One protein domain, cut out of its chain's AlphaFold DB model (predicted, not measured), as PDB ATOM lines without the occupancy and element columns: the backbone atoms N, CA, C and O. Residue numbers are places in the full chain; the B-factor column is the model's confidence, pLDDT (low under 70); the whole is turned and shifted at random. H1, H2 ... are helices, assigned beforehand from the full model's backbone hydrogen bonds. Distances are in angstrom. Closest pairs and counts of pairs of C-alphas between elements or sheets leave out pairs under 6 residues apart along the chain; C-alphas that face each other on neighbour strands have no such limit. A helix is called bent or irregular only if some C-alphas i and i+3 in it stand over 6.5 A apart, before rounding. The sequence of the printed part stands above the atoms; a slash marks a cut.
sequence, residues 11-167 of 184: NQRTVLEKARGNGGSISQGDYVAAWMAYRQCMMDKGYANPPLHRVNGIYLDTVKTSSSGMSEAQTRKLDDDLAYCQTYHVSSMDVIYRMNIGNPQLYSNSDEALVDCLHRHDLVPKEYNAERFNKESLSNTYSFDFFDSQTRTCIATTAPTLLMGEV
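Overview. This is residues 11 to 167 of the 184 residues of an uncharacterized protein of Bifidobacterium animalis (UniProt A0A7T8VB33). Helix H4 lies in the middle of a flat assembly of helices, with H1, H2 and H3 toward one end and H5, H6, H7 and H8 toward the other. H2 and H3 fold back on each other as a hairpin, and their long link, residues 45 to 71, runs inward to a small turn at residues 54 to 59 and out again to H3. The printed part has 157 residues with eight named helices, H1 to H8 in order, and no named strand; the class is all helix. It is compact, with a radius of gyration of the C-alphas of 17.2 A and spans of 50 by 44 by 24 A.

Along the chain. H1 takes residues 11 to 20, beginning at C-alpha 11 (-1.619, -28.081, -25.921). H2, residues 28 to 44, is 24.3 A long, and H3, residues 72 to 89, is 25.6 A. H4 takes residues 91 to 102, 16.1 A, from C-alpha 91 at (-0.276, -26.751, -38.274). H5 takes residues 110 to 120, 15.2 A, H6 residues 130 to 138 and H7 residues 149 to 158. H8, residues 160 to 166, ends at C-alpha 166 (16.031, -34.949, -49.603); it is irregular, with C-alphas 162 and 165 7.2 A apart.

Arrangement. H4 is the hub, touching four helices. H1, H2 and H4 form an up and down bundle, each running against the one before. With residues 92 to 93 alone H4 touches H1, closest C-alphas Gln 12 and Met 93, 6.7 A. H2 touches H4 at 36 degrees, only just steep, opposite ways, closest C-alphas Tyr 31 and Met 93, 6.7 A. The hairpin of H2 and H3 has a shallow tilt of 30 degrees, closest C-alphas Tyr 38 and Cys 85, 5.4 A. H4 touches H7 at a steep tilt of 44 degrees, closest C-alphas Arg 98 and Thr 157, 4.9 A. H4 and H5 only just touch, with 3 pairs of C-alphas within 8 A, closest Gly 102 and Cys 117, 5.6 A. H5 touches H7 at a shallow tilt of 32 degrees, closest C-alphas Leu 114 and Thr 158, 5.4 A. H6 touches H5, closest C-alphas Glu 112 and Ala 130, 5.3 A. H7 and H8 only just touch, and only at the corner, with 3 pairs within 8 A, closest C-alphas Ile 155 and Leu 162, 7.1 A. H3 and H7, for instance, are apart. Every O i to N i+4 pair is within hydrogen-bond range in H1, H2, H3, H5, H6 and H7; H4 has 7 of 8, and H8 has 0 of 3, with 3 of 4 O i to N i+3 pairs.

Size, cuts and confidence. The two C-alphas farthest apart, of Ser 71 and Lys 126, are 50.9 A apart. The printed part has no cut. The link H2 to H3 is long. The mean pLDDT of the printed part is 93.6, and no printed residue is under 70.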
ATOM      1  N   ASN A  11      -2.982 -28.586 -26.038       87.56
ATOM      2  CA  ASN A  11      -1.619 -28.081 -25.921       87.56
ATOM      3  C   ASN A  11      -1.323 -27.059 -27.021       87.56
ATOM      4  O   ASN A  11      -0.832 -25.976 -26.710       87.56
ATOM      5  N   GLN A  12      -1.691 -27.343 -28.277       90.00
ATOM      6  CA  GLN A  12      -1.542 -26.374 -29.367       90.00
ATOM      7  C   GLN A  12      -2.279 -25.068 -29.033       90.00
ATOM      8  O   GLN A  12      -1.678 -23.993 -29.074       90.00
ATOM      9  N   ARG A  13      -3.532 -25.145 -28.569       89.81
ATOM     10  CA  ARG A  13      -4.298 -23.973 -28.108       89.81
ATOM     11  C   ARG A  13      -3.587 -23.208 -26.986       89.81
ATOM     12  O   ARG A  13      -3.435 -21.991 -27.074       89.81
ATOM     13  N   THR A  14      -3.115 -23.916 -25.961       91.19
ATOM     14  CA  THR A  14      -2.424 -23.322 -24.804       91.19
ATOM     15  C   THR A  14      -1.156 -22.577 -25.225       91.19
ATOM     16  O   THR A  14      -0.910 -21.448 -24.792       91.19
ATOM     17  N   VAL A  15      -0.351 -23.179 -26.104       91.69
ATOM     18  CA  VAL A  15       0.874 -22.557 -26.618       91.69
ATOM     19  C   VAL A  15       0.544 -21.312 -27.447       91.69
ATOM     20  O   VAL A  15       1.200 -20.284 -27.279       91.69
ATOM     21  N   LEU A  16      -0.490 -21.352 -28.293       90.81
ATOM     22  CA  LEU A  16      -0.922 -20.196 -29.088       90.81
ATOM     23  C   LEU A  16      -1.411 -19.036 -28.207       90.81
ATOM     24  O   LEU A  16      -1.089 -17.871 -28.460       90.81
ATOM     25  N   GLU A  17      -2.150 -19.331 -27.137       90.81
ATOM     26  CA  GLU A  17      -2.584 -18.322 -26.168       90.81
ATOM     27  C   GLU A  17      -1.403 -17.680 -25.434       90.81
ATOM     28  O   GLU A  17      -1.372 -16.455 -25.270       90.81
ATOM     29  N   LYS A  18      -0.397 -18.480 -25.064       89.56
ATOM     30  CA  LYS A  18       0.866 -17.987 -24.501       89.56
ATOM     31  C   LYS A  18       1.635 -17.127 -25.508       89.56
ATOM     32  O   LYS A  18       2.121 -16.059 -25.142       89.56
ATOM     33  N   ALA A  19       1.707 -17.544 -26.772       90.31
ATOM     34  CA  ALA A  19       2.395 -16.809 -27.833       90.31
ATOM     35  C   ALA A  19       1.779 -15.425 -28.067       90.31
ATOM     36  O   ALA A  19       2.511 -14.451 -28.243       90.31
ATOM     37  N   ARG A  20       0.447 -15.290 -27.961       87.69
ATOM     38  CA  ARG A  20      -0.240 -13.985 -28.020       87.69
ATOM     39  C   ARG A  20       0.271 -13.002 -26.960       87.69
ATOM     40  O   ARG A  20       0.329 -11.807 -27.223       87.69
ATOM     41  N   GLY A  21       0.647 -13.496 -25.780       84.81
ATOM     42  CA  GLY A  21       1.241 -12.693 -24.707       84.81
ATOM     43  C   GLY A  21       2.744 -12.422 -24.865       84.81
ATOM     44  O   GLY A  21       3.289 -11.637 -24.097       84.81
ATOM     45  N   ASN A  22       3.412 -13.047 -25.840       83.81
ATOM     46  CA  ASN A  22       4.866 -13.016 -26.019       83.81
ATOM     47  C   ASN A  22       5.267 -12.674 -27.467       83.81
ATOM     48  O   ASN A  22       6.088 -13.357 -28.082       83.81
ATOM     49  N   GLY A  23       4.625 -11.656 -28.049       81.19
ATOM     50  CA  GLY A  23       4.967 -11.156 -29.386       81.19
ATOM     51  C   GLY A  23       4.796 -12.175 -30.518       81.19
ATOM     52  O   GLY A  23       5.467 -12.062 -31.533       81.19
ATOM     53  N   GLY A  24       3.949 -13.193 -30.339       84.38
ATOM     54  CA  GLY A  24       3.728 -14.246 -31.332       84.38
ATOM     55  C   GLY A  24       4.816 -15.322 -31.373       84.38
ATOM     56  O   GLY A  24       4.818 -16.135 -32.287       84.38
ATOM     57  N   SER A  25       5.736 -15.367 -30.404       89.62
ATOM     58  CA  SER A  25       6.837 -16.340 -30.413       89.62
ATOM     59  C   SER A  25       6.443 -17.700 -29.827       89.62
ATOM     60  O   SER A  25       5.958 -17.787 -28.696       89.62
ATOM     61  N   ILE A  26       6.731 -18.770 -30.573       93.56
ATOM     62  CA  ILE A  26       6.622 -20.170 -30.138       93.56
ATOM     63  C   ILE A  26       8.013 -20.649 -29.715       93.56
ATOM     64  O   ILE A  26       8.990 -20.420 -30.429       93.56
ATOM     65  N   SER A  27       8.131 -21.299 -28.555       93.50
ATOM     66  CA  SER A  27       9.428 -21.819 -28.111       93.50
ATOM     67  C   SER A  27       9.829 -23.063 -28.910       93.50
ATOM     68  O   SER A  27       8.973 -23.830 -29.349       93.50
ATOM     69  N   GLN A  28      11.134 -23.316 -29.052       93.38
ATOM     70  CA  GLN A  28      11.616 -24.536 -29.710       93.38
ATOM     71  C   GLN A  28      11.113 -25.808 -29.006       93.38
ATOM     72  O   GLN A  28      10.809 -26.794 -29.669       93.38
ATOM     73  N   GLY A  29      11.007 -25.789 -27.673       95.38
ATOM     74  CA  GLY A  29      10.490 -26.923 -26.902       95.38
ATOM     75  C   GLY A  29       9.029 -27.224 -27.226       95.38
ATOM     76  O   GLY A  29       8.699 -28.370 -27.516       95.38
ATOM     77  N   ASP A  30       8.181 -26.190 -27.253       95.69
ATOM     78  CA  ASP A  30       6.767 -26.325 -27.619       95.69
ATOM     79  C   ASP A  30       6.629 -26.822 -29.070       95.69
ATOM     80  O   ASP A  30       5.859 -27.740 -29.348       95.69
ATOM     81  N   TYR A  31       7.433 -26.273 -29.988       96.12
ATOM     82  CA  TYR A  31       7.472 -26.692 -31.389       96.12
ATOM     83  C   TYR A  31       7.840 -28.175 -31.548       96.12
ATOM     84  O   TYR A  31       7.132 -28.927 -32.214       96.12
ATOM     85  N   VAL A  32       8.914 -28.629 -30.893       96.31
ATOM     86  CA  VAL A  32       9.324 -30.042 -30.922       96.31
ATOM     87  C   VAL A  32       8.247 -30.939 -30.311       96.31
ATOM     88  O   VAL A  32       7.963 -32.001 -30.863       96.31
ATOM     89  N   ALA A  33       7.622 -30.522 -29.208       96.44
ATOM     90  CA  ALA A  33       6.559 -31.289 -28.564       96.44
ATOM     91  C   ALA A  33       5.352 -31.509 -29.494       96.44
ATOM     92  O   ALA A  33       4.848 -32.629 -29.565       96.44
ATOM     93  N   ALA A  34       4.944 -30.491 -30.259       96.25
ATOM     94  CA  ALA A  34       3.873 -30.610 -31.251       96.25
ATOM     95  C   ALA A  34       4.182 -31.668 -32.325       96.25
ATOM     96  O   ALA A  34       3.360 -32.541 -32.605       96.25
ATOM     97  N   TRP A  35       5.400 -31.664 -32.874       97.06
ATOM     98  CA  TRP A  35       5.822 -32.662 -33.863       97.06
ATOM     99  C   TRP A  35       5.911 -34.083 -33.294       97.06
ATOM    100  O   TRP A  35       5.597 -35.051 -33.991       97.06
ATOM    101  N   MET A  36       6.302 -34.226 -32.024       96.62
ATOM    102  CA  MET A  36       6.268 -35.525 -31.344       96.62
ATOM    103  C   MET A  36       4.834 -36.017 -31.123       96.62
ATOM    104  O   MET A  36       4.582 -37.207 -31.304       96.62
ATOM    105  N   ALA A  37       3.895 -35.123 -30.805       96.75
ATOM    106  CA  ALA A  37       2.478 -35.463 -30.687       96.75
ATOM    107  C   ALA A  37       1.886 -35.918 -32.032       96.75
ATOM    108  O   ALA A  37       1.230 -36.954 -32.088       96.75
ATOM    109  N   TYR A  38       2.213 -35.234 -33.136       96.44
ATOM    110  CA  TYR A  38       1.861 -35.686 -34.489       96.44
ATOM    111  C   TYR A  38       2.382 -37.099 -34.790       96.44
ATOM    112  O   TYR A  38       1.623 -37.964 -35.232       96.44
ATOM    113  N   ARG A  39       3.668 -37.362 -34.513       96.00
ATOM    114  CA  ARG A  39       4.257 -38.696 -34.700       96.00
ATOM    115  C   ARG A  39       3.502 -39.754 -33.893       96.00
ATOM    116  O   ARG A  39       3.218 -40.823 -34.427       96.00
ATOM    117  N   GLN A  40       3.187 -39.458 -32.634       96.88
ATOM    118  CA  GLN A  40       2.454 -40.377 -31.769       96.88
ATOM    119  C   GLN A  40       1.033 -40.628 -32.291       96.88
ATOM    120  O   GLN A  40       0.633 -41.781 -32.383       96.88
ATOM    121  N   CYS A  41       0.323 -39.589 -32.742       97.12
ATOM    122  CA  CYS A  41      -1.002 -39.706 -33.356       97.12
ATOM    123  C   CYS A  41      -1.009 -40.678 -34.547       97.12
ATOM    124  O   CYS A  41      -1.883 -41.543 -34.644       97.12
ATOM    125  N   MET A  42       0.002 -40.606 -35.422       96.56
ATOM    126  CA  MET A  42       0.147 -41.554 -36.534       96.56
ATOM    127  C   MET A  42       0.400 -42.987 -36.043       96.56
ATOM    128  O   MET A  42      -0.198 -43.936 -36.551       96.56
ATOM    129  N   MET A  43       1.255 -43.160 -35.035       96.19
ATOM    130  CA  MET A  43       1.540 -44.481 -34.466       96.19
ATOM    131  C   MET A  43       0.315 -45.094 -33.770       96.19
ATOM    132  O   MET A  43       0.040 -46.280 -33.953       96.19
ATOM    133  N   ASP A  44      -0.465 -44.293 -33.044       96.62
ATOM    134  CA  ASP A  44      -1.689 -44.728 -32.356       96.62
ATOM    135  C   ASP A  44      -2.785 -45.157 -33.343       96.62
ATOM    136  O   ASP A  44      -3.581 -46.052 -33.057       96.62
ATOM    137  N   LYS A  45      -2.788 -44.578 -34.550       95.62
ATOM    138  CA  LYS A  45      -3.652 -44.984 -35.670       95.62
ATOM    139  C   LYS A  45      -3.174 -46.252 -36.393       95.62
ATOM    140  O   LYS A  45      -3.834 -46.702 -37.331       95.62
ATOM    141  N   GLY A  46      -2.068 -46.850 -35.945       94.88
ATOM    142  CA  GLY A  46      -1.558 -48.138 -36.415       94.88
ATOM    143  C   GLY A  46      -0.520 -48.056 -37.533       94.88
ATOM    144  O   GLY A  46      -0.169 -49.089 -38.107       94.88
ATOM    145  N   TYR A  47      -0.020 -46.862 -37.853       94.38
ATOM    146  CA  TYR A  47       1.041 -46.693 -38.842       94.38
ATOM    147  C   TYR A  47       2.425 -46.982 -38.246       94.38
ATOM    148  O   TYR A  47       2.649 -46.906 -37.036       94.38
ATOM    149  N   ALA A  48       3.388 -47.301 -39.109       93.44
ATOM    150  CA  ALA A  48       4.800 -47.324 -38.741       93.44
ATOM    151  C   ALA A  48       5.246 -45.948 -38.206       93.44
ATOM    152  O   ALA A  48       4.593 -44.938 -38.429       93.44
ATOM    153  N   ASN A  49       6.379 -45.873 -37.511       92.06
ATOM    154  CA  ASN A  49       6.882 -44.590 -37.014       92.06
ATOM    155  C   ASN A  49       7.210 -43.640 -38.193       92.06
ATOM    156  O   ASN A  49       8.118 -43.970 -38.964       92.06
ATOM    157  N   PRO A  50       6.519 -42.490 -38.358       91.94
ATOM    158  CA  PRO A  50       6.822 -41.564 -39.438       91.94
ATOM    159  C   PRO A  50       8.176 -40.862 -39.210       91.94
ATOM    160  O   PRO A  50       8.473 -40.383 -38.098       91.94
ATOM    161  N   PRO A  51       9.018 -40.751 -40.254       90.38
ATOM    162  CA  PRO A  51      10.241 -39.974 -40.164       90.38
ATOM    163  C   PRO A  51       9.890 -38.495 -40.013       90.38
ATOM    164  O   PRO A  51       9.038 -37.962 -40.718       90.38
ATOM    165  N   LEU A  52      10.579 -37.824 -39.092       91.50
ATOM    166  CA  LEU A  52      10.467 -36.380 -38.918       91.50
ATOM    167  C   LEU A  52      11.765 -35.752 -39.416       91.50
ATOM    168  O   LEU A  52      12.726 -35.609 -38.654       91.50
ATOM    169  N   HIS A  53      11.806 -35.456 -40.713       91.81
ATOM    170  CA  HIS A  53      12.954 -34.817 -41.348       91.81
ATOM    171  C   HIS A  53      13.103 -33.395 -40.810       91.81
ATOM    172  O   HIS A  53      12.116 -32.673 -40.668       91.81
ATOM    173  N   ARG A  54      14.336 -33.001 -40.478       92.19
ATOM    174  CA  ARG A  54      14.615 -31.717 -39.834       92.19
ATOM    175  C   ARG A  54      15.826 -31.040 -40.454       92.19
ATOM    176  O   ARG A  54      16.851 -31.679 -40.665       92.19
ATOM    177  N   VAL A  55      15.731 -29.730 -40.627       94.31
ATOM    178  CA  VAL A  55      16.813 -28.853 -41.077       94.31
ATOM    179  C   VAL A  55      17.016 -27.791 -40.011       94.31
ATOM    180  O   VAL A  55      16.112 -27.014 -39.731       94.31
ATOM    181  N   ASN A  56      18.169 -27.802 -39.342       93.56
ATOM    182  CA  ASN A  56      18.552 -26.787 -38.349       93.56
ATOM    183  C   ASN A  56      17.522 -26.478 -37.246       93.56
ATOM    184  O   ASN A  56      17.530 -25.404 -36.661       93.56
ATOM    185  N   GLY A  57      16.653 -27.435 -36.907       92.12
ATOM    186  CA  GLY A  57      15.611 -27.216 -35.889       92.12
ATOM    187  C   GLY A  57      14.202 -27.092 -36.454       92.12
ATOM    188  O   GLY A  57      13.265 -27.214 -35.677       92.12
ATOM    189  N   ILE A  58      14.059 -26.915 -37.768       95.44
ATOM    190  CA  ILE A  58      12.786 -26.822 -38.486       95.44
ATOM    191  C   ILE A  58      12.413 -28.201 -39.008       95.44
ATOM    192  O   ILE A  58      13.205 -28.818 -39.722       95.44
ATOM    193  N   TYR A  59      11.243 -28.706 -38.637       95.06
ATOM    194  CA  TYR A  59      10.725 -29.938 -39.222       95.06
ATOM    195  C   TYR A  59      10.132 -29.632 -40.583       95.06
ATOM    196  O   TYR A  59       9.448 -28.626 -40.723       95.06
ATOM    197  N   LEU A  60      10.380 -30.495 -41.564       92.19
ATOM    198  CA  LEU A  60       9.692 -30.424 -42.846       92.19
ATOM    199  C   LEU A  60       8.318 -31.073 -42.684       92.19
ATOM    200  O   LEU A  60       8.198 -32.180 -42.166       92.19
ATOM    201  N   ASP A  61       7.294 -30.356 -43.120       80.94
ATOM    202  CA  ASP A  61       5.880 -30.701 -42.966       80.94
ATOM    203  C   ASP A  61       5.389 -31.709 -44.000       80.94
ATOM    204  O   ASP A  61       4.298 -32.262 -43.883       80.94
ATOM    205  N   THR A  62       6.246 -32.004 -44.968       76.88
ATOM    206  CA  THR A  62       6.015 -32.996 -45.998       76.88
ATOM    207  C   THR A  62       6.502 -34.363 -45.543       76.88
ATOM    208  O   THR A  62       7.698 -34.585 -45.333       76.88
ATOM    209  N   VAL A  63       5.583 -35.324 -45.510       80.12
ATOM    210  CA  VAL A  63       5.920 -36.746 -45.477       80.12
ATOM    211  C   VAL A  63       5.778 -37.308 -46.884       80.12
ATOM    212  O   VAL A  63       4.688 -37.352 -47.446       80.12
ATOM    213  N   LYS A  64       6.888 -37.760 -47.468       84.50
ATOM    214  CA  LYS A  64       6.857 -38.510 -48.723       84.50
ATOM    215  C   LYS A  64       6.441 -39.940 -48.406       84.50
ATOM    216  O   LYS A  64       7.144 -40.616 -47.665       84.50
ATOM    217  N   THR A  65       5.319 -40.410 -48.935       86.62
ATOM    218  CA  THR A  65       4.820 -41.770 -48.686       86.62
ATOM    219  C   THR A  65       5.116 -42.680 -49.875       86.62
ATOM    220  O   THR A  65       5.031 -42.282 -51.037       86.62
ATOM    221  N   SER A  66       5.480 -43.929 -49.596       84.75
ATOM    222  CA  SER A  66       5.482 -44.992 -50.596       84.75
ATOM    223  C   SER A  66       4.078 -45.583 -50.672       84.75
ATOM    224  O   SER A  66       3.632 -46.251 -49.741       84.75
ATOM    225  N   SER A  67       3.386 -45.346 -51.784       79.56
ATOM    226  CA  SER A  67       2.051 -45.899 -52.052       79.56
ATOM    227  C   SER A  67       2.087 -47.295 -52.684       79.56
ATOM    228  O   SER A  67       1.044 -47.875 -52.992       79.56
ATOM    229  N   SER A  68       3.282 -47.857 -52.894       82.38
ATOM    230  CA  SER A  68       3.438 -49.150 -53.559       82.38
ATOM    231  C   SER A  68       2.755 -50.262 -52.761       82.38
ATOM    232  O   SER A  68       3.067 -50.493 -51.593       82.38
ATOM    233  N   GLY A  69       1.807 -50.951 -53.400       81.94
ATOM    234  CA  GLY A  69       1.032 -52.026 -52.778       81.94
ATOM    235  C   GLY A  69      -0.120 -51.566 -51.877       81.94
ATOM    236  O   GLY A  69      -0.740 -52.415 -51.239       81.94
ATOM    237  N   MET A  70      -0.435 -50.267 -51.824       88.44
ATOM    238  CA  MET A  70      -1.610 -49.753 -51.114       88.44
ATOM    239  C   MET A  70      -2.851 -49.764 -52.012       88.44
ATOM    240  O   MET A  70      -2.802 -49.373 -53.177       88.44
ATOM    241  N   SER A  71      -3.986 -50.186 -51.456       92.19
ATOM    242  CA  SER A  71      -5.294 -49.963 -52.082       92.19
ATOM    243  C   SER A  71      -5.689 -48.485 -52.018       92.19
ATOM    244  O   SER A  71      -5.254 -47.759 -51.126       92.19
ATOM    245  N   GLU A  72      -6.597 -48.041 -52.892       92.00
ATOM    246  CA  GLU A  72      -7.124 -46.669 -52.833       92.00
ATOM    247  C   GLU A  72      -7.730 -46.314 -51.469       92.00
ATOM    248  O   GLU A  72      -7.596 -45.186 -51.007       92.00
ATOM    249  N   ALA A  73      -8.399 -47.271 -50.817       93.62
ATOM    250  CA  ALA A  73      -8.973 -47.064 -49.492       93.62
ATOM    251  C   ALA A  73      -7.882 -46.833 -48.435       93.62
ATOM    252  O   ALA A  73      -8.027 -45.954 -47.590       93.62
ATOM    253  N   GLN A  74      -6.772 -47.576 -48.508       92.62
ATOM    254  CA  GLN A  74      -5.617 -47.369 -47.629       92.62
ATOM    255  C   GLN A  74      -4.911 -46.041 -47.898       92.62
ATOM    256  O   GLN A  74      -4.425 -45.435 -46.946       92.62
ATOM    257  N   THR A  75      -4.843 -45.606 -49.160       92.19
ATOM    258  CA  THR A  75      -4.292 -44.296 -49.538       92.19
ATOM    259  C   THR A  75      -5.153 -43.170 -48.991       92.19
ATOM    260  O   THR A  75      -4.653 -42.367 -48.217       92.19
ATOM    261  N   ARG A  76      -6.465 -43.176 -49.274       93.88
ATOM    262  CA  ARG A  76      -7.396 -42.155 -48.764       93.88
ATOM    263  C   ARG A  76      -7.368 -42.063 -47.241       93.88
ATOM    264  O   ARG A  76      -7.201 -40.981 -46.701       93.88
ATOM    265  N   LYS A  77      -7.432 -43.207 -46.549       95.06
ATOM    266  CA  LYS A  77      -7.354 -43.239 -45.083       95.06
ATOM    267  C   LYS A  77      -6.041 -42.645 -44.562       95.06
ATOM    268  O   LYS A  77      -6.054 -41.938 -43.563       95.06
ATOM    269  N   LEU A  78      -4.913 -42.970 -45.198       94.25
ATOM    270  CA  LEU A  78      -3.615 -42.421 -44.808       94.25
ATOM    271  C   LEU A  78      -3.574 -40.902 -44.989       94.25
ATOM    272  O   LEU A  78      -3.107 -40.220 -44.084       94.25
ATOM    273  N   ASP A  79      -4.057 -40.394 -46.119       93.38
ATOM    274  CA  ASP A  79      -4.083 -38.956 -46.399       93.38
ATOM    275  C   ASP A  79      -4.974 -38.214 -45.386       93.38
ATOM    276  O   ASP A  79      -4.552 -37.203 -44.825       93.38
ATOM    277  N   ASP A  80      -6.154 -38.765 -45.077       95.06
ATOM    278  CA  ASP A  80      -7.069 -38.223 -44.065       95.06
ATOM    279  C   ASP A  80      -6.426 -38.208 -42.668       95.06
ATOM    280  O   ASP A  80      -6.511 -37.217 -41.941       95.06
ATOM    281  N   ASP A  81      -5.747 -39.292 -42.283       95.75
ATOM    282  CA  ASP A  81      -5.098 -39.402 -40.977       95.75
ATOM    283  C   ASP A  81      -3.859 -38.507 -40.850       95.75
ATOM    284  O   ASP A  81      -3.663 -37.900 -39.794       95.75
ATOM    285  N   LEU A  82      -3.056 -38.380 -41.914       94.00
ATOM    286  CA  LEU A  82      -1.948 -37.425 -41.991       94.00
ATOM    287  C   LEU A  82      -2.469 -35.998 -41.803       94.00
ATOM    288  O   LEU A  82      -1.988 -35.284 -40.920       94.00
ATOM    289  N   ALA A  83      -3.486 -35.612 -42.580       93.38
ATOM    290  CA  ALA A  83      -4.092 -34.287 -42.514       93.38
ATOM    291  C   ALA A  83      -4.694 -34.001 -41.131       93.38
ATOM    292  O   ALA A  83      -4.481 -32.916 -40.581       93.38
ATOM    293  N   TYR A  84      -5.391 -34.978 -40.542       94.62
ATOM    294  CA  TYR A  84      -5.954 -34.870 -39.199       94.62
ATOM    295  C   TYR A  84      -4.862 -34.678 -38.146       94.62
ATOM    296  O   TYR A  84      -4.876 -33.676 -37.434       94.62
ATOM    297  N   CYS A  85      -3.893 -35.596 -38.051       95.19
ATOM    298  CA  CYS A  85      -2.858 -35.532 -37.018       95.19
ATOM    299  C   CYS A  85      -2.026 -34.249 -37.139       95.19
ATOM    300  O   CYS A  85      -1.640 -33.660 -36.128       95.19
ATOM    301  N   GLN A  86      -1.746 -33.804 -38.366       93.44
ATOM    302  CA  GLN A  86      -0.993 -32.581 -38.615       93.44
ATOM    303  C   GLN A  86      -1.791 -31.336 -38.218       93.44
ATOM    304  O   GLN A  86      -1.287 -30.502 -37.465       93.44
ATOM    305  N   THR A  87      -3.048 -31.228 -38.656       92.50
ATOM    306  CA  THR A  87      -3.925 -30.097 -38.312       92.50
ATOM    307  C   THR A  87      -4.140 -30.009 -36.808       92.50
ATOM    308  O   THR A  87      -3.925 -28.955 -36.204       92.50
ATOM    309  N   TYR A  88      -4.472 -31.146 -36.196       94.25
ATOM    310  CA  TYR A  88      -4.808 -31.223 -34.787       94.25
ATOM    311  C   TYR A  88      -3.618 -30.871 -33.888       94.25
ATOM    312  O   TYR A  88      -3.788 -30.104 -32.943       94.25
ATOM    313  N   HIS A  89      -2.403 -31.349 -34.190       94.75
ATOM    314  CA  HIS A  89      -1.252 -31.167 -33.293       94.75
ATOM    315  C   HIS A  89      -0.254 -30.074 -33.704       94.75
ATOM    316  O   HIS A  89       0.438 -29.559 -32.828       94.75
ATOM    317  N   VAL A  90      -0.130 -29.731 -34.993       94.88
ATOM    318  CA  VAL A  90       1.067 -29.036 -35.513       94.88
ATOM    319  C   VAL A  90       0.770 -27.745 -36.273       94.88
ATOM    320  O   VAL A  90       1.460 -26.753 -36.044       94.88
ATOM    321  N   SER A  91      -0.208 -27.741 -37.185       92.88
ATOM    322  CA  SER A  91      -0.276 -26.751 -38.274       92.88
ATOM    323  C   SER A  91      -0.200 -25.285 -37.830       92.88
ATOM    324  O   SER A  91       0.563 -24.512 -38.404       92.88
ATOM    325  N   SER A  92      -0.941 -24.877 -36.796       92.00
ATOM    326  CA  SER A  92      -0.948 -23.466 -36.373       92.00
ATOM    327  C   SER A  92       0.360 -23.069 -35.688       92.00
ATOM    328  O   SER A  92       0.855 -21.960 -35.885       92.00
ATOM    329  N   MET A  93       0.942 -23.971 -34.894       93.00
ATOM    330  CA  MET A  93       2.239 -23.738 -34.258       93.00
ATOM    331  C   MET A  93       3.380 -23.705 -35.270       93.00
ATOM    332  O   MET A  93       4.256 -22.851 -35.145       93.00
ATOM    333  N   ASP A  94       3.376 -24.598 -36.263       94.50
ATOM    334  CA  ASP A  94       4.423 -24.650 -37.285       94.50
ATOM    335  C   ASP A  94       4.427 -23.403 -38.167       94.50
ATOM    336  O   ASP A  94       5.488 -22.803 -38.343       94.50
ATOM    337  N   VAL A  95       3.252 -22.933 -38.601       91.81
ATOM    338  CA  VAL A  95       3.128 -21.674 -39.351       91.81
ATOM    339  C   VAL A  95       3.760 -20.519 -38.576       91.81
ATOM    340  O   VAL A  95       4.649 -19.842 -39.091       91.81
ATOM    341  N   ILE A  96       3.370 -20.317 -37.316       92.75
ATOM    342  CA  ILE A  96       3.888 -19.203 -36.510       92.75
ATOM    343  C   ILE A  96       5.389 -19.363 -36.241       92.75
ATOM    344  O   ILE A  96       6.148 -18.398 -36.345       92.75
ATOM    345  N   TYR A  97       5.840 -20.573 -35.906       95.25
ATOM    346  CA  TYR A  97       7.249 -20.840 -35.624       95.25
ATOM    347  C   TYR A  97       8.136 -20.548 -36.842       95.25
ATOM    348  O   TYR A  97       9.146 -19.858 -36.709       95.25
ATOM    349  N   ARG A  98       7.733 -20.993 -38.040       94.69
ATOM    350  CA  ARG A  98       8.463 -20.723 -39.287       94.69
ATOM    351  C   ARG A  98       8.407 -19.252 -39.688       94.69
ATOM    352  O   ARG A  98       9.439 -18.709 -40.080       94.69
ATOM    353  N   MET A  99       7.254 -18.591 -39.548       93.31
ATOM    354  CA  MET A  99       7.109 -17.160 -39.850       93.31
ATOM    355  C   MET A  99       8.065 -16.304 -39.018       93.31
ATOM    356  O   MET A  99       8.753 -15.457 -39.577       93.31
ATOM    357  N   ASN A 100       8.191 -16.572 -37.717       92.88
ATOM    358  CA  ASN A 100       9.104 -15.827 -36.843       92.88
ATOM    359  C   ASN A 100      10.584 -15.919 -37.267       92.88
ATOM    360  O   ASN A 100      11.378 -15.059 -36.892       92.88
ATOM    361  N   ILE A 101      10.960 -16.952 -38.025       94.38
ATOM    362  CA  ILE A 101      12.342 -17.213 -38.443       94.38
ATOM    363  C   ILE A 101      12.564 -16.728 -39.884       94.38
ATOM    364  O   ILE A 101      13.400 -15.857 -40.144       94.38
ATOM    365  N   GLY A 102      11.803 -17.284 -40.828       95.19
ATOM    366  CA  GLY A 102      12.003 -17.080 -42.261       95.19
ATOM    367  C   GLY A 102      11.226 -15.915 -42.856       95.19
ATOM    368  O   GLY A 102      11.740 -15.232 -43.733       95.19
ATOM    369  N   ASN A 103      10.011 -15.656 -42.366       96.56
ATOM    370  CA  ASN A 103       9.080 -14.695 -42.965       96.56
ATOM    371  C   ASN A 103       8.481 -13.711 -41.935       96.56
ATOM    372  O   ASN A 103       7.256 -13.629 -41.803       96.56
ATOM    373  N   PRO A 104       9.307 -12.955 -41.184       94.88
ATOM    374  CA  PRO A 104       8.809 -12.058 -40.140       94.88
ATOM    375  C   PRO A 104       8.015 -10.865 -40.696       94.88
ATOM    376  O   PRO A 104       7.256 -10.243 -39.960       94.88
ATOM    377  N   GLN A 105       8.170 -10.544 -41.986       94.50
ATOM    378  CA  GLN A 105       7.414  -9.490 -42.678       94.50
ATOM    379  C   GLN A 105       6.090  -9.989 -43.285       94.50
ATOM    380  O   GLN A 105       5.338  -9.192 -43.840       94.50
ATOM    381  N   LEU A 106       5.783 -11.286 -43.154       93.44
ATOM    382  CA  LEU A 106       4.528 -11.903 -43.596       93.44
ATOM    383  C   LEU A 106       4.264 -11.750 -45.107       93.44
ATOM    384  O   LEU A 106       3.129 -11.526 -45.528       93.44
ATOM    385  N   TYR A 107       5.304 -11.886 -45.933       96.44
ATOM    386  CA  TYR A 107       5.154 -11.938 -47.386       96.44
ATOM    387  C   TYR A 107       4.215 -13.083 -47.779       96.44
ATOM    388  O   TYR A 107       4.398 -14.222 -47.342       96.44
ATOM    389  N   SER A 108       3.237 -12.792 -48.639       94.31
ATOM    390  CA  SER A 108       2.354 -13.814 -49.220       94.31
ATOM    391  C   SER A 108       3.058 -14.655 -50.288       94.31
ATOM    392  O   SER A 108       2.638 -15.775 -50.567       94.31
ATOM    393  N   ASN A 109       4.104 -14.108 -50.907       95.56
ATOM    394  CA  ASN A 109       4.920 -14.789 -51.902       95.56
ATOM    395  C   ASN A 109       6.116 -15.469 -51.211       95.56
ATOM    396  O   ASN A 109       6.932 -14.797 -50.578       95.56
ATOM    397  N   SER A 110       6.227 -16.794 -51.341       94.19
ATOM    398  CA  SER A 110       7.319 -17.585 -50.754       94.19
ATOM    399  C   SER A 110       8.695 -17.207 -51.297       94.19
ATOM    400  O   SER A 110       9.672 -17.246 -50.552       94.19
ATOM    401  N   ASP A 111       8.775 -16.814 -52.569       96.50
ATOM    402  CA  ASP A 111      10.028 -16.452 -53.231       96.50
ATOM    403  C   ASP A 111      10.538 -15.112 -52.689       96.50
ATOM    404  O   ASP A 111      11.724 -14.955 -52.404       96.50
ATOM    405  N   GLU A 112       9.629 -14.159 -52.462       97.81
ATOM    406  CA  GLU A 112       9.949 -12.887 -51.800       97.81
ATOM    407  C   GLU A 112      10.368 -13.109 -50.345       97.81
ATOM    408  O   GLU A 112      11.380 -12.556 -49.917       97.81
ATOM    409  N   ALA A 113       9.652 -13.968 -49.608       98.06
ATOM    410  CA  ALA A 113      10.005 -14.327 -48.235       98.06
ATOM    411  C   ALA A 113      11.398 -14.969 -48.144       98.06
ATOM    412  O   ALA A 113      12.190 -14.631 -47.265       98.06
ATOM    413  N   LEU A 114      11.706 -15.900 -49.055       98.19
ATOM    414  CA  LEU A 114      13.017 -16.535 -49.134       98.19
ATOM    415  C   LEU A 114      14.105 -15.498 -49.400       98.19
ATOM    416  O   LEU A 114      15.089 -15.461 -48.667       98.19
ATOM    417  N   VAL A 115      13.928 -14.645 -50.409       98.44
ATOM    418  CA  VAL A 115      14.932 -13.638 -50.761       98.44
ATOM    419  C   VAL A 115      15.141 -12.622 -49.639       98.44
ATOM    420  O   VAL A 115      16.288 -12.285 -49.350       98.44
ATOM    421  N   ASP A 116      14.079 -12.171 -48.964       98.50
ATOM    422  CA  ASP A 116      14.213 -11.334 -47.765       98.50
ATOM    423  C   ASP A 116      15.045 -12.040 -46.686       98.50
ATOM    424  O   ASP A 116      16.002 -11.464 -46.171       98.50
ATOM    425  N   CYS A 117      14.743 -13.307 -46.389       98.56
ATOM    426  CA  CYS A 117      15.519 -14.085 -45.427       98.56
ATOM    427  C   CYS A 117      17.001 -14.170 -45.821       98.56
ATOM    428  O   CYS A 117      17.870 -13.905 -44.989       98.56
ATOM    429  N   LEU A 118      17.303 -14.458 -47.091       98.69
ATOM    430  CA  LEU A 118      18.680 -14.518 -47.588       98.69
ATOM    431  C   LEU A 118      19.403 -13.168 -47.440       98.69
ATOM    432  O   LEU A 118      20.556 -13.138 -47.010       98.69
ATOM    433  N   HIS A 119      18.729 -12.051 -47.730       98.62
ATOM    434  CA  HIS A 119      19.283 -10.711 -47.530       98.62
ATOM    435  C   HIS A 119      19.540 -10.385 -46.059       98.62
ATOM    436  O   HIS A 119      20.593  -9.840 -45.739       98.62
ATOM    437  N   ARG A 120      18.614 -10.726 -45.151       97.81
ATOM    438  CA  ARG A 120      18.770 -10.473 -43.705       97.81
ATOM    439  C   ARG A 120      19.983 -11.182 -43.097       97.81
ATOM    440  O   ARG A 120      20.430 -10.786 -42.024       97.81
ATOM    441  N   HIS A 121      20.490 -12.212 -43.770       97.56
ATOM    442  CA  HIS A 121      21.653 -12.996 -43.363       97.56
ATOM    443  C   HIS A 121      22.892 -12.769 -44.245       97.56
ATOM    444  O   HIS A 121      23.858 -13.514 -44.110       97.56
ATOM    445  N   ASP A 122      22.880 -11.759 -45.124       97.94
ATOM    446  CA  ASP A 122      23.989 -11.423 -46.033       97.94
ATOM    447  C   ASP A 122      24.434 -12.602 -46.936       97.94
ATOM    448  O   ASP A 122      25.601 -12.715 -47.313       97.94
ATOM    449  N   LEU A 123      23.500 -13.490 -47.300       98.56
ATOM    450  CA  LEU A 123      23.767 -14.709 -48.086       98.56
ATOM    451  C   LEU A 123      23.723 -14.484 -49.601       98.56
ATOM    452  O   LEU A 123      24.210 -15.305 -50.380       98.56
ATOM    453  N   VAL A 124      23.116 -13.379 -50.025       98.50
ATOM    454  CA  VAL A 124      22.963 -12.975 -51.426       98.50
ATOM    455  C   VAL A 124      23.268 -11.483 -51.569       98.50
ATOM    456  O   VAL A 124      23.075 -10.721 -50.617       98.50
ATOM    457  N   PRO A 125      23.752 -11.029 -52.739       98.06
ATOM    458  CA  PRO A 125      24.005  -9.611 -52.961       98.06
ATOM    459  C   PRO A 125      22.687  -8.827 -53.053       98.06
ATOM    460  O   PRO A 125      21.654  -9.392 -53.396       98.06
ATOM    461  N   LYS A 126      22.726  -7.515 -52.794       96.06
ATOM    462  CA  LYS A 126      21.530  -6.651 -52.672       96.06
ATOM    463  C   LYS A 126      20.624  -6.633 -53.906       96.06
ATOM    464  O   LYS A 126      19.443  -6.322 -53.798       96.06
ATOM    465  N   GLU A 127      21.187  -6.871 -55.084       97.25
ATOM    466  CA  GLU A 127      20.463  -6.939 -56.350       97.25
ATOM    467  C   GLU A 127      19.770  -8.289 -56.594       97.25
ATOM    468  O   GLU A 127      19.040  -8.429 -57.578       97.25
ATOM    469  N   TYR A 128      20.000  -9.291 -55.739       98.50
ATOM    470  CA  TYR A 128      19.291 -10.562 -55.805       98.50
ATOM    471  C   TYR A 128      17.811 -10.340 -55.476       98.50
ATOM    472  O   TYR A 128      17.463  -9.613 -54.554       98.50
ATOM    473  N   ASN A 129      16.906 -10.915 -56.260       98.25
ATOM    474  CA  ASN A 129      15.472 -10.669 -56.124       98.25
ATOM    475  C   ASN A 129      14.665 -11.927 -56.468       98.25
ATOM    476  O   ASN A 129      15.213 -12.909 -56.978       98.25
ATOM    477  N   ALA A 130      13.361 -11.897 -56.190       97.69
ATOM    478  CA  ALA A 130      12.473 -13.035 -56.421       97.69
ATOM    479  C   ALA A 130      12.443 -13.477 -57.897       97.69
ATOM    480  O   ALA A 130      12.372 -14.670 -58.167       97.69
ATOM    481  N   GLU A 131      12.570 -12.555 -58.858       97.38
ATOM    482  CA  GLU A 131      12.636 -12.894 -60.288       97.38
ATOM    483  C   GLU A 131      13.891 -13.716 -60.616       97.38
ATOM    484  O   GLU A 131      13.816 -14.747 -61.288       97.38
ATOM    485  N   ARG A 132      15.054 -13.293 -60.105       97.62
ATOM    486  CA  ARG A 132      16.306 -14.032 -60.279       97.62
ATOM    487  C   ARG A 132      16.238 -15.400 -59.609       97.62
ATOM    488  O   ARG A 132      16.614 -16.383 -60.243       97.62
ATOM    489  N   PHE A 133      15.723 -15.465 -58.382       97.75
ATOM    490  CA  PHE A 133      15.499 -16.729 -57.688       97.75
ATOM    491  C   PHE A 133      14.587 -17.664 -58.487       97.75
ATOM    492  O   PHE A 133      14.943 -18.817 -58.713       97.75
ATOM    493  N   ASN A 134      13.453 -17.164 -58.979       95.88
ATOM    494  CA  ASN A 134      12.501 -17.949 -59.757       95.88
ATOM    495  C   ASN A 134      13.142 -18.526 -61.029       95.88
ATOM    496  O   ASN A 134      12.937 -19.686 -61.373       95.88
ATOM    497  N   LYS A 135      13.995 -17.750 -61.705       96.19
ATOM    498  CA  LYS A 135      14.742 -18.235 -62.871       96.19
ATOM    499  C   LYS A 135      15.762 -19.323 -62.507       96.19
ATOM    500  O   LYS A 135      15.913 -20.284 -63.257       96.19
ATOM    501  N   GLU A 136      16.471 -19.156 -61.393       96.50
ATOM    502  CA  GLU A 136      17.473 -20.109 -60.892       96.50
ATOM    503  C   GLU A 136      16.831 -21.411 -60.373       96.50
ATOM    504  O   GLU A 136      17.387 -22.495 -60.564       96.50
ATOM    505  N   SER A 137      15.629 -21.339 -59.789       93.19
ATOM    506  CA  SER A 137      14.909 -22.511 -59.278       93.19
ATOM    507  C   SER A 137      14.426 -23.439 -60.399       93.19
ATOM    508  O   SER A 137      14.467 -24.659 -60.240       93.19
ATOM    509  N   LEU A 138      14.081 -22.899 -61.577       92.56
ATOM    510  CA  LEU A 138      13.710 -23.690 -62.761       92.56
ATOM    511  C   LEU A 138      14.848 -24.586 -63.279       92.56
ATOM    512  O   LEU A 138      14.585 -25.653 -63.832       92.56
ATOM    513  N   SER A 139      16.106 -24.163 -63.122       92.94
ATOM    514  CA  SER A 139      17.289 -24.954 -63.492       92.94
ATOM    515  C   SER A 139      17.922 -25.681 -62.305       92.94
ATOM    516  O   SER A 139      18.941 -26.354 -62.478       92.94
ATOM    517  N   ASN A 140      17.349 -25.531 -61.104       90.31
ATOM    518  CA  ASN A 140      17.892 -26.009 -59.834       90.31
ATOM    519  C   ASN A 140      19.383 -25.657 -59.644       90.31
ATOM    520  O   ASN A 140      20.175 -26.469 -59.165       90.31
ATOM    521  N   THR A 141      19.780 -24.464 -60.095       94.06
ATOM    522  CA  THR A 141      21.164 -23.976 -60.050       94.06
ATOM    523  C   THR A 141      21.166 -22.558 -59.497       94.06
ATOM    524  O   THR A 141      20.831 -21.611 -60.208       94.06
ATOM    525  N   TYR A 142      21.554 -22.422 -58.232       96.38
ATOM    526  CA  TYR A 142      21.515 -21.157 -57.501       96.38
ATOM    527  C   TYR A 142      22.857 -20.434 -57.553       96.38
ATOM    528  O   TYR A 142      23.917 -21.061 -57.564       96.38
ATOM    529  N   SER A 143      22.819 -19.103 -57.562       96.50
ATOM    530  CA  SER A 143      24.033 -18.282 -57.457       96.50
ATOM    531  C   SER A 143      24.493 -18.030 -56.016       96.50
ATOM    532  O   SER A 143      25.478 -17.326 -55.803       96.50
ATOM    533  N   PHE A 144      23.813 -18.636 -55.041       97.12
ATOM    534  CA  PHE A 144      24.177 -18.659 -53.627       97.12
ATOM    535  C   PHE A 144      24.510 -20.080 -53.164       97.12
ATOM    536  O   PHE A 144      24.154 -21.060 -53.823       97.12
ATOM    537  N   ASP A 145      25.177 -20.202 -52.016       97.69
ATOM    538  CA  ASP A 145      25.472 -21.507 -51.425       97.69
ATOM    539  C   ASP A 145      24.197 -22.135 -50.844       97.69
ATOM    540  O   ASP A 145      23.738 -21.773 -49.761       97.69
ATOM    541  N   PHE A 146      23.625 -23.086 -51.585       96.12
ATOM    542  CA  PHE A 146      22.432 -23.833 -51.187       96.12
ATOM    543  C   PHE A 146      22.636 -24.655 -49.904       96.12
ATOM    544  O   PHE A 146      21.673 -24.931 -49.188       96.12
ATOM    545  N   PHE A 147      23.877 -25.059 -49.611       95.62
ATOM    546  CA  PHE A 147      24.208 -25.906 -48.467       95.62
ATOM    547  C   PHE A 147      24.651 -25.114 -47.234       95.62
ATOM    548  O   PHE A 147      24.805 -25.716 -46.167       95.62
ATOM    549  N   ASP A 148      24.796 -23.789 -47.339       98.06
ATOM    550  CA  ASP A 148      25.035 -22.938 -46.176       98.06
ATOM    551  C   ASP A 148      23.917 -23.105 -45.133       98.06
ATOM    552  O   ASP A 148      22.728 -23.172 -45.446       98.06
ATOM    553  N   SER A 149      24.295 -23.159 -43.857       97.50
ATOM    554  CA  SER A 149      23.364 -23.449 -42.764       97.50
ATOM    555  C   SER A 149      22.244 -22.404 -42.630       97.50
ATOM    556  O   SER A 149      21.091 -22.747 -42.345       97.50
ATOM    557  N   GLN A 150      22.536 -21.122 -42.856       98.00
ATOM    558  CA  GLN A 150      21.515 -20.076 -42.813       98.00
ATOM    559  C   GLN A 150      20.652 -20.109 -44.077       98.00
ATOM    560  O   GLN A 150      19.426 -20.060 -43.953       98.00
ATOM    561  N   THR A 151      21.239 -20.344 -45.258       98.19
ATOM    562  CA  THR A 151      20.470 -20.590 -46.493       98.19
ATOM    563  C   THR A 151      19.466 -21.723 -46.293       98.19
ATOM    564  O   THR A 151      18.272 -21.571 -46.557       98.19
ATOM    565  N   ARG A 152      19.919 -22.851 -45.741       97.62
ATOM    566  CA  ARG A 152      19.090 -24.018 -45.419       97.62
ATOM    567  C   ARG A 152      17.943 -23.696 -44.469       97.62
ATOM    568  O   ARG A 152      16.853 -24.243 -44.627       97.62
ATOM    569  N   THR A 153      18.184 -22.827 -43.493       97.75
ATOM    570  CA  THR A 153      17.167 -22.382 -42.531       97.75
ATOM    571  C   THR A 153      16.115 -21.505 -43.210       97.75
ATOM    572  O   THR A 153      14.919 -21.737 -43.019       97.75
ATOM    573  N   CYS A 154      16.535 -20.561 -44.057       98.12
ATOM    574  CA  CYS A 154      15.624 -19.756 -44.869       98.12
ATOM    575  C   CYS A 154      14.757 -20.644 -45.769       98.12
ATOM    576  O   CYS A 154      13.534 -20.581 -45.700       98.12
ATOM    577  N   ILE A 155      15.369 -21.563 -46.521       97.12
ATOM    578  CA  ILE A 155      14.638 -22.481 -47.401       97.12
ATOM    579  C   ILE A 155      13.631 -23.327 -46.610       97.12
ATOM    580  O   ILE A 155      12.469 -23.402 -46.993       97.12
ATOM    581  N   ALA A 156      14.032 -23.931 -45.488       96.44
ATOM    582  CA  ALA A 156      13.136 -24.777 -44.695       96.44
ATOM    583  C   ALA A 156      11.918 -24.023 -44.128       96.44
ATOM    584  O   ALA A 156      10.890 -24.638 -43.852       96.44
ATOM    585  N   THR A 157      12.021 -22.706 -43.944       96.56
ATOM    586  CA  THR A 157      10.961 -21.884 -43.345       96.56
ATOM    587  C   THR A 157      10.079 -21.176 -44.371       96.56
ATOM    588  O   THR A 157       8.918 -20.920 -44.060       96.56
ATOM    589  N   THR A 158      10.580 -20.890 -45.578       96.25
ATOM    590  CA  THR A 158       9.839 -20.128 -46.601       96.25
ATOM    591  C   THR A 158       9.549 -20.910 -47.879       96.25
ATOM    592  O   THR A 158       8.501 -20.704 -48.485       96.25
ATOM    593  N   ALA A 159      10.433 -21.827 -48.277       94.56
ATOM    594  CA  ALA A 159      10.339 -22.599 -49.518       94.56
ATOM    595  C   ALA A 159      10.728 -24.082 -49.310       94.56
ATOM    596  O   ALA A 159      11.612 -24.602 -50.000       94.56
ATOM    597  N   PRO A 160      10.084 -24.807 -48.371       92.56
ATOM    598  CA  PRO A 160      10.476 -26.171 -47.998       92.56
ATOM    599  C   PRO A 160      10.355 -27.184 -49.149       92.56
ATOM    600  O   PRO A 160      10.967 -28.250 -49.099       92.56
ATOM    601  N   THR A 161       9.611 -26.857 -50.210       90.56
ATOM    602  CA  THR A 161       9.474 -27.684 -51.418       90.56
ATOM    603  C   THR A 161      10.806 -27.931 -52.126       90.56
ATOM    604  O   THR A 161      11.003 -29.013 -52.678       90.56
ATOM    605  N   LEU A 162      11.762 -26.998 -52.033       92.56
ATOM    606  CA  LEU A 162      13.118 -27.177 -52.570       92.56
ATOM    607  C   LEU A 162      13.875 -28.332 -51.899       92.56
ATOM    608  O   LEU A 162      14.850 -28.838 -52.444       92.56
ATOM    609  N   LEU A 163      13.423 -28.754 -50.717       92.75
ATOM    610  CA  LEU A 163      14.049 -29.795 -49.906       92.75
ATOM    611  C   LEU A 163      13.340 -31.143 -50.042       92.75
ATOM    612  O   LEU A 163      13.791 -32.136 -49.479       92.75
ATOM    613  N   MET A 164      12.245 -31.217 -50.809       87.19
ATOM    614  CA  MET A 164      11.476 -32.456 -50.979       87.19
ATOM    615  C   MET A 164      12.290 -33.584 -51.618       87.19
ATOM    616  O   MET A 164      11.993 -34.756 -51.390       87.19
ATOM    617  N   GLY A 165      13.322 -33.248 -52.398       88.06
ATOM    618  CA  GLY A 165      14.252 -34.228 -52.961       88.06
ATOM    619  C   GLY A 165      15.078 -34.972 -51.906       88.06
ATOM    620  O   GLY A 165      15.512 -36.086 -52.168       88.06
ATOM    621  N   GLU A 166      15.250 -34.389 -50.717       88.69
ATOM    622  CA  GLU A 166      16.031 -34.949 -49.603       88.69
ATOM    623  C   GLU A 166      15.174 -35.775 -48.636       88.69
ATOM    624  O   GLU A 166      15.695 -36.404 -47.716       88.69
ATOM    625  N   VAL A 167      13.851 -35.754 -48.817       90.12
ATOM    626  CA  VAL A 167      12.911 -36.507 -47.989       90.12
ATOM    627  C   VAL A 167      12.780 -37.914 -48.558       90.12
ATOM    628  O   VAL A 167      12.276 -38.116 -49.671       90.12
TER     629      VAL A 167